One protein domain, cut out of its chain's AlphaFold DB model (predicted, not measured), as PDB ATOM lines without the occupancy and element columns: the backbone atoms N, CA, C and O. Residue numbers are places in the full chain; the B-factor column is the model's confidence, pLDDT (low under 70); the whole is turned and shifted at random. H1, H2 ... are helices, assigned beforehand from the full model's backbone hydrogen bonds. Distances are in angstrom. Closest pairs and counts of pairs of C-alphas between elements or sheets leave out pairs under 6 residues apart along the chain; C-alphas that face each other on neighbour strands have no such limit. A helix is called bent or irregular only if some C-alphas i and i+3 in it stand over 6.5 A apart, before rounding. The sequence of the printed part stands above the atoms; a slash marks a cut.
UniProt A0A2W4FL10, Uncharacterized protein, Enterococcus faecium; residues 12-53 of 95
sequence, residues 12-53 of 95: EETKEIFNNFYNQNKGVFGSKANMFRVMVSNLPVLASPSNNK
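Overview. This is residues 12 to 53 of the 95 residues of an uncharacterized protein of Enterococcus faecium (UniProt A0A2W4FL10). Two helices meet near their ends as an L: H1, the longer one and kinked, makes one arm, and H2 makes the other. The first residues of H1, 12 to 17, stand free at the end of the first arm, while at the far end of H2 the short helix H3 and a tail of residues 47 to 53 run on into the open, with residues 39 to 53 standing free. The printed part has 42 residues, with three named helices in the order H1, H2, H3 and no named strand, and the class is all helix. The whole is only just loose, close to compact, with a radius of gyration of the C-alphas of 11.3 A, and it spans 28 by 21 by 15 A along its three main axes.

Along the chain. H1 takes residues 12 to 29, from Glu 12 to Phe 29. Its first C-alpha, that of Glu 12, is at (221.911, 145.879, 149.397), its last, that of Phe 29, is at (205.679, 131.875, 146.330), and the two are 21.7 A apart. H1 has a kink of 55 degrees near residue 23, whose C-alpha is at (213.888, 131.911, 151.364). Just after the kink H1 is irregular: C-alphas 24 and 27 are 8.2 A apart, where about 5 A is the distance in a regular helix. After two residues, Gly 30 and Ser 31, H2 takes residues 32 to 41, from Lys 32 to Ser 41, with 14.1 A from first to last C-alpha. Its C-alpha 32 is at (211.107, 135.666, 143.626). Asn 42 alone comes between H2 and H3, which takes residues 43 to 46, from Leu 43 to Leu 46. C-alpha 46, where H3 ends, is at (200.101, 146.891, 152.717). Residues 47 to 53 follow it with no named helix.

Arrangement. H1 and H2 touch, with 4 pairs of C-alphas within 8 A. Their closest C-alphas are those of Phe 29 and Met 35, 5.3 A apart. Their lines stand at 84 degrees, about perpendicular, though the line of H1 is a rough one. Their centres are 11.1 A apart. H2 and H3 meet only through their link. H1 and H3 are apart. H3 touches no helix. The three helices form no hairpin. In H2 every pair of O of residue i and N of residue i+4 is within hydrogen-bond range, in H1 12 of 14 are, and H3 is too short for such a pair; its one pair of O of residue i and N of residue i+3 is within range.

Size, cuts and confidence. The printed part is one domain, residues 12 to 53 of a full chain of 95 residues, and it has no cut. The two C-alphas farthest apart are those of Gly 27 and Pro 49, at 29.4 A. The first and last printed C-alphas, those of Glu 12 and Lys 53, are 25.3 A apart, and C-alpha 53 is at (200.745, 148.231, 162.997). The links from H1 to H2 and from H2 to H3 are both tight, and no link is long. The stretch that stands free at the end of the printed part, residues 39 to 53, holds residues 39 to 41 of H2 and 43 to 46 of H3. The mean pLDDT of the printed part is 85.1; it is 93 in H1, 89 in H2 and 79 in H3. The model's confidence is low, under 70, in five residues, 49 to 53.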
ATOM      1  N   GLU A  12     221.502 147.234 148.991       93.38
ATOM      2  CA  GLU A  12     221.911 145.879 149.397       93.38
ATOM      3  C   GLU A  12     221.091 145.368 150.587       93.38
ATOM      4  O   GLU A  12     220.589 144.250 150.543       93.38
ATOM      5  N   GLU A  13     220.825 146.228 151.570       93.81
ATOM      6  CA  GLU A  13     219.953 145.922 152.708       93.81
ATOM      7  C   GLU A  13     218.543 145.494 152.263       93.81
ATOM      8  O   GLU A  13     218.024 144.463 152.686       93.81
ATOM      9  N   THR A  14     217.925 146.235 151.336       89.31
ATOM     10  CA  THR A  14     216.586 145.882 150.836       89.31
ATOM     11  C   THR A  14     216.602 144.554 150.077       89.31
ATOM     12  O   THR A  14     215.665 143.758 150.192       89.31
ATOM     13  N   LYS A  15     217.664 144.278 149.308       91.31
ATOM     14  CA  LYS A  15     217.825 142.984 148.628       91.31
ATOM     15  C   LYS A  15     217.953 141.849 149.633       91.31
ATOM     16  O   LYS A  15     217.382 140.785 149.401       91.31
ATOM     17  N   GLU A  16     218.691 142.055 150.716       94.62
ATOM     18  CA  GLU A  16     218.868 141.065 151.771       94.62
ATOM     19  C   GLU A  16     217.537 140.738 152.452       94.62
ATOM     20  O   GLU A  16     217.143 139.572 152.475       94.62
ATOM     21  N   ILE A  17     216.781 141.754 152.878       92.81
ATOM     22  CA  ILE A  17     215.449 141.583 153.479       92.81
ATOM     23  C   ILE A  17     214.521 140.811 152.532       92.81
ATOM     24  O   ILE A  17     213.903 139.817 152.921       92.81
ATOM     25  N   PHE A  18     214.462 141.222 151.262       92.06
ATOM     26  CA  PHE A  18     213.641 140.559 150.250       92.06
ATOM     27  C   PHE A  18     214.053 139.092 150.045       92.06
ATOM     28  O   PHE A  18     213.206 138.201 149.971       92.06
ATOM     29  N   ASN A  19     215.356 138.814 149.966       93.94
ATOM     30  CA  ASN A  19     215.867 137.458 149.779       93.94
ATOM     31  C   ASN A  19     215.606 136.566 150.996       93.94
ATOM     32  O   ASN A  19     215.220 135.410 150.816       93.94
ATOM     33  N   ASN A  20     215.775 137.091 152.208       96.00
ATOM     34  CA  ASN A  20     215.528 136.363 153.449       96.00
ATOM     35  C   ASN A  20     214.052 135.977 153.567       96.00
ATOM     36  O   ASN A  20     213.738 134.800 153.760       96.00
ATOM     37  N   PHE A  21     213.149 136.930 153.324       92.88
ATOM     38  CA  PHE A  21     211.711 136.670 153.325       92.88
ATOM     39  C   PHE A  21     211.309 135.642 152.255       92.88
ATOM     40  O   PHE A  21     210.534 134.722 152.530       92.88
ATOM     41  N   TYR A  22     211.881 135.730 151.046       95.38
ATOM     42  CA  TYR A  22     211.659 134.722 150.006       95.38
ATOM     43  C   TYR A  22     212.115 133.330 150.442       95.38
ATOM     44  O   TYR A  22     211.377 132.365 150.268       95.38
ATOM     45  N   ASN A  23     213.320 133.207 150.999       95.62
ATOM     46  CA  ASN A  23     213.888 131.911 151.364       95.62
ATOM     47  C   ASN A  23     213.033 131.181 152.410       95.62
ATOM     48  O   ASN A  23     212.862 129.965 152.301       95.62
ATOM     49  N   GLN A  24     212.460 131.920 153.360       94.69
ATOM     50  CA  GLN A  24     211.541 131.391 154.373       94.69
ATOM     51  C   GLN A  24     210.201 130.936 153.772       94.69
ATOM     52  O   GLN A  24     209.633 129.944 154.214       94.69
ATOM     53  N   ASN A  25     209.722 131.613 152.724       91.81
ATOM     54  CA  ASN A  25     208.378 131.418 152.165       91.81
ATOM     55  C   ASN A  25     208.376 130.821 150.747       91.81
ATOM     56  O   ASN A  25     207.364 130.856 150.039       91.81
ATOM     57  N   LYS A  26     209.504 130.261 150.297       91.69
ATOM     58  CA  LYS A  26     209.692 129.804 148.910       91.69
ATOM     59  C   LYS A  26     208.673 128.750 148.470       91.69
ATOM     60  O   LYS A  26     208.321 128.719 147.296       91.69
ATOM     61  N   GLY A  27     208.173 127.928 149.398       92.69
ATOM     62  CA  GLY A  27     207.135 126.929 149.122       92.69
ATOM     63  C   GLY A  27     205.777 127.537 148.757       92.69
ATOM     64  O   GLY A  27     205.026 126.928 148.005       92.69
ATOM     65  N   VAL A  28     205.490 128.751 149.231       91.88
ATOM     66  CA  VAL A  28     204.248 129.483 148.934       91.88
ATOM     67  C   VAL A  28     204.389 130.272 147.637       91.88
ATOM     68  O   VAL A  28     203.504 130.256 146.786       91.88
ATOM     69  N   PHE A  29     205.515 130.964 147.462       92.12
ATOM     70  CA  PHE A  29     205.679 131.875 146.330       92.12
ATOM     71  C   PHE A  29     206.203 131.205 145.059       92.12
ATOM     72  O   PHE A  29     205.971 131.731 143.969       92.12
ATOM     73  N   GLY A  30     206.934 130.093 145.162       93.62
ATOM     74  CA  GLY A  30     207.543 129.364 144.042       93.62
ATOM     75  C   GLY A  30     208.721 130.082 143.367       93.62
ATOM     76  O   GLY A  30     209.726 129.454 143.048       93.62
ATOM     77  N   SER A  31     208.637 131.402 143.166       93.50
ATOM     78  CA  SER A  31     209.712 132.228 142.608       93.50
ATOM     79  C   SER A  31     209.740 133.636 143.210       93.50
ATOM     80  O   SER A  31     208.710 134.184 143.609       93.50
ATOM     81  N   LYS A  32     210.923 134.263 143.206       91.50
ATOM     82  CA  LYS A  32     211.107 135.666 143.626       91.50
ATOM     83  C   LYS A  32     210.253 136.633 142.804       91.50
ATOM     84  O   LYS A  32     209.708 137.585 143.349       91.50
ATOM     85  N   ALA A  33     210.104 136.369 141.505       89.94
ATOM     86  CA  ALA A  33     209.280 137.183 140.616       89.94
ATOM     87  C   ALA A  33     207.794 137.118 140.996       89.94
ATOM     88  O   ALA A  33     207.117 138.145 140.992       89.94
ATOM     89  N   ASN A  34     207.290 135.936 141.359       91.25
ATOM     90  CA  ASN A  34     205.914 135.788 141.822       91.25
ATOM     91  C   ASN A  34     205.699 136.482 143.174       91.25
ATOM     92  O   ASN A  34     204.742 137.232 143.322       91.25
ATOM     93  N   MET A  35     206.634 136.323 144.116       92.25
ATOM     94  CA  MET A  35     206.596 137.052 145.388       92.25
ATOM     95  C   MET A  35     206.561 138.570 145.176       92.25
ATOM     96  O   MET A  35     205.724 139.252 145.756       92.25
ATOM     97  N   PHE A  36     207.424 139.092 144.298       90.38
ATOM     98  CA  PHE A  36     207.443 140.512 143.950       90.38
ATOM     99  C   PHE A  36     206.097 140.975 143.381       90.38
ATOM    100  O   PHE A  36     205.564 141.981 143.834       90.38
ATOM    101  N   ARG A  37     205.516 140.224 142.433       88.75
ATOM    102  CA  ARG A  37     204.196 140.538 141.862       88.75
ATOM    103  C   ARG A  37     203.110 140.573 142.932       88.75
ATOM    104  O   ARG A  37     202.378 141.549 142.989       88.75
ATOM    105  N   VAL A  38     203.041 139.559 143.794       89.25
ATOM    106  CA  VAL A  38     202.053 139.494 144.882       89.25
ATOM    107  C   VAL A  38     202.205 140.681 145.831       89.25
ATOM    108  O   VAL A  38     201.212 141.332 146.144       89.25
ATOM    109  N   MET A  39     203.428 140.998 146.259       87.44
ATOM    110  CA  MET A  39     203.679 142.134 147.150       87.44
ATOM    111  C   MET A  39     203.282 143.457 146.496       87.44
ATOM    112  O   MET A  39     202.554 144.236 147.101       87.44
ATOM    113  N   VAL A  40     203.684 143.684 145.239       86.06
ATOM    114  CA  VAL A  40     203.353 144.904 144.487       86.06
ATOM    115  C   VAL A  40     201.848 145.042 144.261       86.06
ATOM    116  O   VAL A  40     201.298 146.114 144.491       86.06
ATOM    117  N   SER A  41     201.161 143.968 143.869       86.75
ATOM    118  CA  SER A  41     199.705 143.973 143.685       86.75
ATOM    119  C   SER A  41     198.947 144.269 144.980       86.75
ATOM    120  O   SER A  41     197.865 144.842 144.928       86.75
ATOM    121  N   ASN A  42     199.526 143.921 146.130       86.50
ATOM    122  CA  ASN A  42     198.951 144.196 147.442       86.50
ATOM    123  C   ASN A  42     199.495 145.474 148.094       86.50
ATOM    124  O   ASN A  42     199.056 145.804 149.193       86.50
ATOM    125  N   LEU A  43     200.388 146.233 147.443       82.81
ATOM    126  CA  LEU A  43     200.941 147.472 148.004       82.81
ATOM    127  C   LEU A  43     199.872 148.452 148.497       82.81
ATOM    128  O   LEU A  43     200.079 148.992 149.570       82.81
ATOM    129  N   PRO A  44     198.730 148.679 147.819       80.69
ATOM    130  CA  PRO A  44     197.707 149.588 148.340       80.69
ATOM    131  C   PRO A  44     197.116 149.139 149.684       80.69
ATOM    132  O   PRO A  44     196.738 149.970 150.502       80.69
ATOM    133  N   VAL A  45     197.049 147.826 149.918       79.81
ATOM    134  CA  VAL A  45     196.583 147.238 151.179       79.81
ATOM    135  C   VAL A  45     197.703 147.273 152.215       79.81
ATOM    136  O   VAL A  45     197.471 147.661 153.355       79.81
ATOM    137  N   LEU A  46     198.929 146.913 151.831       70.75
ATOM    138  CA  LEU A  46     200.101 146.891 152.717       70.75
ATOM    139  C   LEU A  46     200.543 148.296 153.152       70.75
ATOM    140  O   LEU A  46     200.930 148.486 154.295       70.75
ATOM    141  N   ALA A  47     200.454 149.272 152.253       70.12
ATOM    142  CA  ALA A  47     200.727 150.685 152.496       70.12
ATOM    143  C   ALA A  47     199.477 151.447 152.958       70.12
ATOM    144  O   ALA A  47     199.523 152.670 153.109       70.12
ATOM    145  N   SER A  48     198.351 150.751 153.158       70.94
ATOM    146  CA  SER A  48     197.177 151.376 153.746       70.94
ATOM    147  C   SER A  48     197.530 151.825 155.165       70.94
ATOM    148  O   SER A  48     198.078 151.027 155.929       70.94
ATOM    149  N   PRO A  49     197.193 153.059 155.568       59.22
ATOM    150  CA  PRO A  49     197.453 153.542 156.922       59.22
ATOM    151  C   PRO A  49     196.755 152.713 158.015       59.22
ATOM    152  O   PRO A  49     197.116 152.839 159.177       59.22
ATOM    153  N   SER A  50     195.804 151.836 157.671       58.72
ATOM    154  CA  SER A  50     195.222 150.849 158.592       58.72
ATOM    155  C   SER A  50     196.127 149.639 158.874       58.72
ATOM    156  O   SER A  50     195.968 148.997 159.907       58.72
ATOM    157  N   ASN A  51     197.088 149.339 157.993       50.84
ATOM    158  CA  ASN A  51     198.119 148.312 158.178       50.84
ATOM    159  C   ASN A  51     199.404 148.859 158.802       50.84
ATOM    160  O   ASN A  51     200.348 148.104 159.038       50.84
ATOM    161  N   ASN A  52     199.400 150.136 159.189       52.75
ATOM    162  CA  ASN A  52     200.264 150.616 160.247       52.75
ATOM    163  C   ASN A  52     199.822 149.965 161.574       52.75
ATOM    164  O   ASN A  52     199.386 150.646 162.497       52.75
ATOM    165  N   LYS A  53     200.101 148.665 161.752       54.81
ATOM    166  CA  LYS A  53     200.745 148.231 162.997       54.81
ATOM    167  C   LYS A  53     202.128 148.880 163.002       54.81
ATOM    168  O   LYS A  53     203.154 148.231 162.837       54.81
TER     169      LYS A  53